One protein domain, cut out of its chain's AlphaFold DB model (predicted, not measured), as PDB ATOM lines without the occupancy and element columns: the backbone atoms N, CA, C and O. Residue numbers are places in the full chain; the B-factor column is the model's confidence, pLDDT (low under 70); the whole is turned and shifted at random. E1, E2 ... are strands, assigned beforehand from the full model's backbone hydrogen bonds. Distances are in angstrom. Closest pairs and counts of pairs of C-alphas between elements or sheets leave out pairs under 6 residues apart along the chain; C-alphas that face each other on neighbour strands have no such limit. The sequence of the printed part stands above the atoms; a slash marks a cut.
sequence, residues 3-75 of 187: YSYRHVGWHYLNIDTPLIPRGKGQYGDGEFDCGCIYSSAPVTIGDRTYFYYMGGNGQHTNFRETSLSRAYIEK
ATOM      1  N   TYR A   3      41.255   3.970 -26.577       88.50
ATOM      2  CA  TYR A   3      42.010   2.726 -26.681       88.50
ATOM      3  C   TYR A   3      41.238   1.569 -26.033       88.50
ATOM      4  O   TYR A   3      40.327   1.783 -25.228       88.50
ATOM      5  N   SER A   4      41.594   0.338 -26.400       87.75
ATOM      6  CA  SER A   4      41.030  -0.887 -25.830       87.75
ATOM      7  C   SER A   4      42.111  -1.954 -25.725       87.75
ATOM      8  O   SER A   4      42.876  -2.150 -26.664       87.75
ATOM      9  N   TYR A   5      42.159  -2.670 -24.602       75.56
ATOM     10  CA  TYR A   5      43.139  -3.741 -24.394       75.56
ATOM     11  C   TYR A   5      42.784  -5.038 -25.132       75.56
ATOM     12  O   TYR A   5      43.675  -5.812 -25.470       75.56
ATOM     13  N   ARG A   6      41.487  -5.311 -25.342       81.94
ATOM     14  CA  ARG A   6      40.984  -6.573 -25.930       81.94
ATOM     15  C   ARG A   6      39.763  -6.382 -26.833       81.94
ATOM     16  O   ARG A   6      38.998  -7.316 -27.032       81.94
ATOM     17  N   HIS A   7      39.524  -5.164 -27.312       80.06
ATOM     18  CA  HIS A   7      38.292  -4.765 -28.013       80.06
ATOM     19  C   HIS A   7      36.999  -4.922 -27.183       80.06
ATOM     20  O   HIS A   7      35.904  -4.719 -27.701       80.06
ATOM     21  N   VAL A   8      37.113  -5.232 -25.886       81.69
ATOM     22  CA  VAL A   8      36.002  -5.343 -24.932       81.69
ATOM     23  C   VAL A   8      36.071  -4.135 -24.002       81.69
ATOM     24  O   VAL A   8      36.750  -4.160 -22.981       81.69
ATOM     25  N   GLY A   9      35.421  -3.043 -24.403       85.75
ATOM     26  CA  GLY A   9      35.434  -1.769 -23.680       85.75
ATOM     27  C   GLY A   9      36.451  -0.771 -24.234       85.75
ATOM     28  O   GLY A   9      37.566  -1.135 -24.608       85.75
ATOM     29  N   TRP A  10      36.041   0.493 -24.314       90.56
ATOM     30  CA  TRP A  10      36.849   1.596 -24.828       90.56
ATOM     31  C   TRP A  10      37.067   2.629 -23.730       90.56
ATOM     32  O   TRP A  10      36.121   3.033 -23.055       90.56
ATOM     33  N   HIS A  11      38.308   3.076 -23.584       89.31
ATOM     34  CA  HIS A  11      38.702   4.085 -22.609       89.31
ATOM     35  C   HIS A  11      39.211   5.324 -23.332       89.31
ATOM     36  O   HIS A  11      39.949   5.211 -24.310       89.31
ATOM     37  N   TYR A  12      38.839   6.511 -22.854       88.81
ATOM     38  CA  TYR A  12      39.445   7.753 -23.325       88.81
ATOM     39  C   TYR A  12      40.872   7.868 -22.788       88.81
ATOM     40  O   TYR A  12      41.102   7.641 -21.603       88.81
ATOM     41  N   LEU A  13      41.819   8.242 -23.653       86.81
ATOM     42  CA  LEU A  13      43.182   8.575 -23.223       86.81
ATOM     43  C   LEU A  13      43.179   9.874 -22.405       86.81
ATOM     44  O   LEU A  13      43.676   9.920 -21.286       86.81
ATOM     45  N   ASN A  14      42.584  10.919 -22.977       86.06
ATOM     46  CA  ASN A  14      42.308  12.182 -22.317       86.06
ATOM     47  C   ASN A  14      40.982  12.724 -22.861       86.06
ATOM     48  O   ASN A  14      40.737  12.670 -24.073       86.06
ATOM     49  N   ILE A  15      40.111  13.170 -21.961       86.44
ATOM     50  CA  ILE A  15      38.796  13.715 -22.311       86.44
ATOM     51  C   ILE A  15      38.997  15.165 -22.781       86.44
ATOM     52  O   ILE A  15      39.966  15.818 -22.397       86.44
ATOM     53  N   ASP A  16      38.142  15.632 -23.691       86.00
ATOM     54  CA  ASP A  16      38.135  17.007 -24.227       86.00
ATOM     55  C   ASP A  16      39.430  17.479 -24.910       86.00
ATOM     56  O   ASP A  16      39.585  18.656 -25.225       86.00
ATOM     57  N   THR A  17      40.350  16.559 -25.206       87.62
ATOM     58  CA  THR A  17      41.578  16.845 -25.956       87.62
ATOM     59  C   THR A  17      41.495  16.184 -27.333       87.62
ATOM     60  O   THR A  17      41.645  14.957 -27.441       87.62
ATOM     61  N   PRO A  18      41.200  16.949 -28.399       89.94
ATOM     62  CA  PRO A  18      41.163  16.398 -29.746       89.94
ATOM     63  C   PRO A  18      42.577  16.016 -30.201       89.94
ATOM     64  O   PRO A  18      43.545  16.688 -29.859       89.94
ATOM     65  N   LEU A  19      42.691  14.948 -30.996       88.50
ATOM     66  CA  LEU A  19      43.976  14.559 -31.596       88.50
ATOM     67  C   LEU A  19      44.430  15.584 -32.645       88.50
ATOM     68  O   LEU A  19      45.595  15.959 -32.683       88.50
ATOM     69  N   ILE A  20      43.489  16.045 -33.474       92.69
ATOM     70  CA  ILE A  20      43.689  17.140 -34.424       92.69
ATOM     71  C   ILE A  20      42.813  18.298 -33.932       92.69
ATOM     72  O   ILE A  20      41.583  18.175 -33.984       92.69
ATOM     73  N   PRO A  21      43.392  19.380 -33.382       92.94
ATOM     74  CA  PRO A  21      42.616  20.551 -33.002       92.94
ATOM     75  C   PRO A  21      42.051  21.224 -34.255       92.94
ATOM     76  O   PRO A  21      42.655  21.173 -35.322       92.94
ATOM     77  N   ARG A  22      40.891  21.871 -34.121       93.25
ATOM     78  CA  ARG A  22      40.357  22.716 -35.195       93.25
ATOM     79  C   ARG A  22      41.249  23.933 -35.397       93.25
ATOM     80  O   ARG A  22      41.785  24.462 -34.418       93.25
ATOM     81  N   GLY A  23      41.331  24.390 -36.640       93.38
ATOM     82  CA  GLY A  23      41.948  25.661 -36.970       93.38
ATOM     83  C   GLY A  23      41.281  26.844 -36.272       93.38
ATOM     84  O   GLY A  23      40.173  26.761 -35.728       93.38
ATOM     85  N   LYS A  24      41.988  27.967 -36.266       95.25
ATOM     86  CA  LYS A  24      41.560  29.221 -35.645       95.25
ATOM     87  C   LYS A  24      40.473  29.915 -36.467       95.25
ATOM     88  O   LYS A  24      40.380  29.760 -37.680       95.25
ATOM     89  N   GLY A  25      39.704  30.764 -35.791       92.44
ATOM     90  CA  GLY A  25      38.667  31.589 -36.410       92.44
ATOM     91  C   GLY A  25      37.309  30.895 -36.478       92.44
ATOM     92  O   GLY A  25      37.034  29.948 -35.738       92.44
ATOM     93  N   GLN A  26      36.435  31.425 -37.326       89.06
ATOM     94  CA  GLN A  26      35.051  30.987 -37.461       89.06
ATOM     95  C   GLN A  26      34.592  31.102 -38.918       89.06
ATOM     96  O   GLN A  26      35.354  31.473 -39.805       89.06
ATOM     97  N   TYR A  27      33.336  30.756 -39.183       84.62
ATOM     98  CA  TYR A  27      32.806  30.806 -40.538       84.62
ATOM     99  C   TYR A  27      32.924  32.197 -41.175       84.62
ATOM    100  O   TYR A  27      32.453  33.181 -40.609       84.62
ATOM    101  N   GLY A  28      33.494  32.233 -42.382       81.44
ATOM    102  CA  GLY A  28      33.645  33.427 -43.214       81.44
ATOM    103  C   GLY A  28      35.069  33.984 -43.261       81.44
ATOM    104  O   GLY A  28      35.443  34.545 -44.286       81.44
ATOM    105  N   ASP A  29      35.858  33.807 -42.197       88.19
ATOM    106  CA  ASP A  29      37.219  34.358 -42.081       88.19
ATOM    107  C   ASP A  29      38.241  33.433 -41.389       88.19
ATOM    108  O   ASP A  29      39.411  33.791 -41.252       88.19
ATOM    109  N   GLY A  30      37.814  32.251 -40.942       92.19
ATOM    110  CA  GLY A  30      38.655  31.276 -40.258       92.19
ATOM    111  C   GLY A  30      39.456  30.365 -41.185       92.19
ATOM    112  O   GLY A  30      39.231  30.281 -42.395       92.19
ATOM    113  N   GLU A  31      40.389  29.637 -40.576       94.62
ATOM    114  CA  GLU A  31      41.182  28.605 -41.242       94.62
ATOM    115  C   GLU A  31      40.279  27.512 -41.835       94.62
ATOM    116  O   GLU A  31      39.174  27.257 -41.354       94.62
ATOM    117  N   PHE A  32      40.758  26.838 -42.883       93.19
ATOM    118  CA  PHE A  32      39.955  25.911 -43.691       93.19
ATOM    119  C   PHE A  32      39.303  24.761 -42.894       93.19
ATOM    120  O   PHE A  32      38.373  24.143 -43.400       93.19
ATOM    121  N   ASP A  33      39.783  24.442 -41.689       94.25
ATOM    122  CA  ASP A  33      39.299  23.381 -40.796       94.25
ATOM    123  C   ASP A  33      38.758  23.903 -39.445       94.25
ATOM    124  O   ASP A  33      38.556  23.127 -38.505       94.25
ATOM    125  N   CYS A  34      38.468  25.207 -39.334       93.88
ATOM    126  CA  CYS A  34      37.976  25.816 -38.092       93.88
ATOM    127  C   CYS A  34      36.548  25.367 -37.712       93.88
ATOM    128  O   CYS A  34      36.156  25.400 -36.542       93.88
ATOM    129  N   GLY A  35      35.750  24.937 -38.695       90.94
ATOM    130  CA  GLY A  35      34.374  24.482 -38.502       90.94
ATOM    131  C   GLY A  35      34.301  22.998 -38.153       90.94
ATOM    132  O   GLY A  35      33.757  22.632 -37.104       90.94
ATOM    133  N   CYS A  36      34.866  22.150 -39.014       91.00
ATOM    134  CA  CYS A  36      34.834  20.695 -38.890       91.00
ATOM    135  C   CYS A  36      36.090  20.013 -39.454       91.00
ATOM    136  O   CYS A  36      36.754  20.533 -40.351       91.00
ATOM    137  N   ILE A  37      36.369  18.813 -38.932       93.75
ATOM    138  CA  ILE A  37      37.452  17.920 -39.359       93.75
ATOM    139  C   ILE A  37      36.874  16.519 -39.567       93.75
ATOM    140  O   ILE A  37      36.204  15.981 -38.683       93.75
ATOM    141  N   TYR A  38      37.190  15.907 -40.706       92.44
ATOM    142  CA  TYR A  38      36.865  14.517 -41.020       92.44
ATOM    143  C   TYR A  38      38.139  13.768 -41.391       92.44
ATOM    144  O   TYR A  38      38.648  13.911 -42.501       92.44
ATOM    145  N   SER A  39      38.662  12.983 -40.451       94.69
ATOM    146  CA  SER A  39      39.876  12.191 -40.663       94.69
ATOM    147  C   SER A  39      39.562  10.842 -41.302       94.69
ATOM    148  O   SER A  39      38.591  10.181 -40.933       94.69
ATOM    149  N   SER A  40      40.428  10.398 -42.213       93.31
ATOM    150  CA  SER A  40      40.478   9.010 -42.669       93.31
ATOM    151  C   SER A  40      41.063   8.097 -41.590       93.31
ATOM    152  O   SER A  40      41.589   8.564 -40.573       93.31
ATOM    153  N   ALA A  41      41.035   6.786 -41.850       93.75
ATOM    154  CA  ALA A  41      41.881   5.849 -41.122       93.75
ATOM    155  C   ALA A  41      43.362   6.277 -41.241       93.75
ATOM    156  O   ALA A  41      43.765   6.739 -42.320       93.75
ATOM    157  N   PRO A  42      44.155   6.160 -40.161       93.94
ATOM    158  CA  PRO A  42      45.568   6.507 -40.190       93.94
ATOM    159  C   PRO A  42      46.363   5.551 -41.083       93.94
ATOM    160  O   PRO A  42      46.029   4.372 -41.200       93.94
ATOM    161  N   VAL A  43      47.439   6.060 -41.683       95.38
ATOM    162  CA  VAL A  43      48.351   5.278 -42.528       95.38
ATOM    163  C   VAL A  43      49.773   5.415 -41.996       95.38
ATOM    164  O   VAL A  43      50.321   6.518 -41.968       95.38
ATOM    165  N   THR A  44      50.378   4.302 -41.590       95.06
ATOM    166  CA  THR A  44      51.774   4.265 -41.137       95.06
ATOM    167  C   THR A  44      52.707   4.048 -42.324       95.06
ATOM    168  O   THR A  44      52.530   3.107 -43.094       95.06
ATOM    169  N   ILE A  45      53.690   4.935 -42.490       94.19
ATOM    170  CA  ILE A  45      54.711   4.873 -43.543       94.19
ATOM    171  C   ILE A  45      56.056   5.215 -42.898       94.19
ATOM    172  O   ILE A  45      56.271   6.358 -42.492       94.19
ATOM    173  N   GLY A  46      56.957   4.231 -42.821       93.38
ATOM    174  CA  GLY A  46      58.205   4.365 -42.062       93.38
ATOM    175  C   GLY A  46      57.920   4.655 -40.587       93.38
ATOM    176  O   GLY A  46      56.997   4.076 -40.014       93.38
ATOM    177  N   ASP A  47      58.650   5.607 -40.009       91.12
ATOM    178  CA  ASP A  47      58.510   6.013 -38.604       91.12
ATOM    179  C   ASP A  47      57.440   7.091 -38.380       91.12
ATOM    180  O   ASP A  47      57.469   7.811 -37.389       91.12
ATOM    181  N   ARG A  48      56.470   7.224 -39.292       94.50
ATOM    182  CA  ARG A  48      55.374   8.193 -39.163       94.50
ATOM    183  C   ARG A  48      54.023   7.556 -39.356       94.50
ATOM    184  O   ARG A  48      53.812   6.763 -40.274       94.50
ATOM    185  N   THR A  49      53.072   7.994 -38.543       94.88
ATOM    186  CA  THR A  49      51.653   7.726 -38.757       94.88
ATOM    187  C   THR A  49      50.977   8.994 -39.256       94.88
ATOM    188  O   THR A  49      50.965  10.017 -38.574       94.88
ATOM    189  N   TYR A  50      50.431   8.926 -40.467       95.44
ATOM    190  CA  TYR A  50      49.773  10.040 -41.138       95.44
ATOM    191  C   TYR A  50      48.261   9.982 -40.947       95.44
ATOM    192  O   TYR A  50      47.644   8.924 -41.077       95.44
ATOM    193  N   PHE A  51      47.667  11.152 -40.734       95.62
ATOM    194  CA  PHE A  51      46.226  11.364 -40.701       95.62
ATOM    195  C   PHE A  51      45.859  12.295 -41.849       95.62
ATOM    196  O   PHE A  51      46.127  13.498 -41.798       95.62
ATOM    197  N   TYR A  52      45.271  11.736 -42.902       96.69
ATOM    198  CA  TYR A  52      44.675  12.536 -43.964       96.69
ATOM    199  C   TYR A  52      43.282  12.953 -43.517       96.69
ATOM    200  O   TYR A  52      42.507  12.125 -43.039       96.69
ATOM    201  N   TYR A  53      42.958  14.233 -43.645       96.94
ATOM    202  CA  TYR A  53      41.673  14.737 -43.191       96.94
ATOM    203  C   TYR A  53      41.145  15.842 -44.093       96.94
ATOM    204  O   TYR A  53      41.903  16.634 -44.647       96.94
ATOM    205  N   MET A  54      39.825  15.893 -44.230       95.44
ATOM    206  CA  MET A  54      39.135  17.023 -44.839       95.44
ATOM    207  C   MET A  54      38.781  18.036 -43.755       95.44
ATOM    208  O   MET A  54      38.227  17.662 -42.718       95.44
ATOM    209  N   GLY A  55      39.075  19.306 -44.010       94.25
ATOM    210  CA  GLY A  55      38.612  20.439 -43.211       94.25
ATOM    211  C   GLY A  55      37.480  21.188 -43.903       94.25
ATOM    212  O   GLY A  55      37.439  21.225 -45.135       94.25
ATOM    213  N   GLY A  56      36.575  21.780 -43.125       93.00
ATOM    214  CA  GLY A  56      35.638  22.788 -43.622       93.00
ATOM    215  C   GLY A  56      35.519  23.980 -42.678       93.00
ATOM    216  O   GLY A  56      35.366  23.798 -41.468       93.00
ATOM    217  N   ASN A  57      35.533  25.197 -43.229       92.31
ATOM    218  CA  ASN A  57      35.400  26.432 -42.447       92.31
ATOM    219  C   ASN A  57      33.952  26.919 -42.308       92.31
ATOM    220  O   ASN A  57      33.711  27.913 -41.635       92.31
ATOM    221  N   GLY A  58      32.971  26.233 -42.905       83.69
ATOM    222  CA  GLY A  58      31.587  26.708 -42.937       83.69
ATOM    223  C   GLY A  58      30.504  25.699 -42.611       83.69
ATOM    224  O   GLY A  58      30.746  24.512 -42.392       83.69
ATOM    225  N   GLN A  59      29.276  26.214 -42.543       78.94
ATOM    226  CA  GLN A  59      28.090  25.441 -42.187       78.94
ATOM    227  C   GLN A  59      27.781  24.379 -43.251       78.94
ATOM    228  O   GLN A  59      28.009  24.569 -44.447       78.94
ATOM    229  N   HIS A  60      27.189  23.261 -42.829       76.62
ATOM    230  CA  HIS A  60      26.781  22.198 -43.754       76.62
ATOM    231  C   HIS A  60      25.787  22.670 -44.826       76.62
ATOM    232  O   HIS A  60      25.766  22.109 -45.921       76.62
ATOM    233  N   THR A  61      25.003  23.701 -44.514       80.81
ATOM    234  CA  THR A  61      23.898  24.231 -45.323       80.81
ATOM    235  C   THR A  61      24.245  25.494 -46.113       80.81
ATOM    236  O   THR A  61      23.354  26.068 -46.734       80.81
ATOM    237  N   ASN A  62      25.500  25.949 -46.099       76.31
ATOM    238  CA  ASN A  62      25.927  27.148 -46.822       76.31
ATOM    239  C   ASN A  62      27.234  26.898 -47.589       76.31
ATOM    240  O   ASN A  62      27.830  25.819 -47.485       76.31
ATOM    241  N   PHE A  63      27.666  27.889 -48.373       80.94
ATOM    242  CA  PHE A  63      28.990  27.887 -48.984       80.94
ATOM    243  C   PHE A  63      30.057  27.688 -47.906       80.94
ATOM    244  O   PHE A  63      29.933  28.181 -46.788       80.94
ATOM    245  N   ARG A  64      31.097  26.929 -48.234       86.06
ATOM    246  CA  ARG A  64      32.237  26.696 -47.355       86.06
ATOM    247  C   ARG A  64      33.456  26.390 -48.196       86.06
ATOM    248  O   ARG A  64      33.348  25.732 -49.231       86.06
ATOM    249  N   GLU A  65      34.601  26.821 -47.709       88.38
ATOM    250  CA  GLU A  65      35.875  26.382 -48.240       88.38
ATOM    251  C   GLU A  65      36.259  25.089 -47.533       88.38
ATOM    252  O   GLU A  65      36.056  24.918 -46.326       88.38
ATOM    253  N   THR A  66      36.772  24.147 -48.312       90.00
ATOM    254  CA  THR A  66      37.214  22.853 -47.805       90.00
ATOM    255  C   THR A  66      38.531  22.494 -48.444       90.00
ATOM    256  O   THR A  66      38.711  22.729 -49.638       90.00
ATOM    257  N   SER A  67      39.423  21.879 -47.678       93.50
ATOM    258  CA  SER A  67      40.696  21.378 -48.196       93.50
ATOM    259  C   SER A  67      41.003  19.996 -47.639       93.50
ATOM    260  O   SER A  67      40.586  19.655 -46.530       93.50
ATOM    261  N   LEU A  68      41.739  19.216 -48.432       96.00
ATOM    262  CA  LEU A  68      42.394  17.999 -47.972       96.00
ATOM    263  C   LEU A  68      43.736  18.379 -47.352       96.00
ATOM    264  O   LEU A  68      44.567  19.010 -48.005       96.00
ATOM    265  N   SER A  69      43.950  17.935 -46.123       95.81
ATOM    266  CA  SER A  69      45.149  18.206 -45.344       95.81
ATOM    267  C   SER A  69      45.716  16.927 -44.749       95.81
ATOM    268  O   SER A  69      45.111  15.851 -44.804       95.81
ATOM    269  N   ARG A  70      46.932  17.034 -44.212       95.12
ATOM    270  CA  ARG A  70      47.668  15.909 -43.646       95.12
ATOM    271  C   ARG A  70      48.352  16.332 -42.356       95.12
ATOM    272  O   ARG A  70      49.240  17.178 -42.385       95.12
ATOM    273  N   ALA A  71      47.982  15.687 -41.260       94.56
ATOM    274  CA  ALA A  71      48.738  15.706 -40.015       94.56
ATOM    275  C   ALA A  71      49.597  14.438 -39.915       94.56
ATOM    276  O   ALA A  71      49.358  13.450 -40.616       94.56
ATOM    277  N   TYR A  72      50.601  14.455 -39.046       94.75
ATOM    278  CA  TYR A  72      51.375  13.264 -38.721       94.75
ATOM    279  C   TYR A  72      51.820  13.286 -37.265       94.75
ATOM    280  O   TYR A  72      51.876  14.338 -36.630       94.75
ATOM    281  N   ILE A  73      52.151  12.102 -36.773       92.44
ATOM    282  CA  ILE A  73      52.872  11.879 -35.524       92.44
ATOM    283  C   ILE A  73      54.056  10.964 -35.819       92.44
ATOM    284  O   ILE A  73      53.964  10.090 -36.692       92.44
ATOM    285  N   GLU A  74      55.154  11.180 -35.109       90.56
ATOM    286  CA  GLU A  74      56.299  10.274 -35.150       90.56
ATOM    287  C   GLU A  74      55.947   8.958 -34.434       90.56
ATOM    288  O   GLU A  74      55.025   8.889 -33.607       90.56
ATOM    289  N   LYS A  75      56.655   7.888 -34.789       86.12
ATOM    290  CA  LYS A  75      56.546   6.570 -34.166       86.12
ATOM    291  C   LYS A  75      56.739   6.703 -32.655       86.12
ATOM    292  O   LYS A  75      57.531   7.519 -32.202       86.12
TER     293      LYS A  75
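What this domain is: This is residues 3 to 75 of the 187 residues of an uncharacterized protein of Streptococcus pneumoniae (UniProt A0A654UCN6). With little regular structure, this is a strongly twisted antiparallel ribbon of E3 and E4, with short E1 and E2 along E3's other side and a long unnamed stretch, residues 3 to 35, of which 5 to 10 stick out. The 73 printed residues are all strand by class, E1 to E4 along the chain, with only 25 in named elements and no named helix. The whole is loose, radius of gyration of the C-alphas 14.8 A, spanning 43 by 29 by 19 A.

How they stand to each other: E3, residues 48 to 56, forms a hairpin with E4, residues 66 to 74, antiparallel at 157 degrees; N 51 and O 71 are 2.9 A apart, within hydrogen-bond range. On E3's other side are E1, residues 36 to 39, antiparallel at 145 degrees with N 38 and O 54 at 2.9 A, and E2, residues 43 to 45, antiparallel at 139 degrees with N 50 and O 43 at 2.8 A. E2 and E3 form a hairpin; E2, E3 and E4 are a meander, each strand the antiparallel neighbour of the one before. E2 and E4 are apart.

Where its parts are: E3 is 24.9 A and E4 26.1 A long; E1 is 10.0 A and E2 6.5 A. C-alpha 36 begins E1 at (34.834, 20.695, -38.890), and C-alpha 74 ends E4 at (56.299, 10.274, -35.150).

The domain as a whole: The C-alphas of Arg 6 and Gly 28, the two farthest apart, are 44.2 A apart. The printed part has no cut, no link is long, and no printed residue is under 70 in pLDDT.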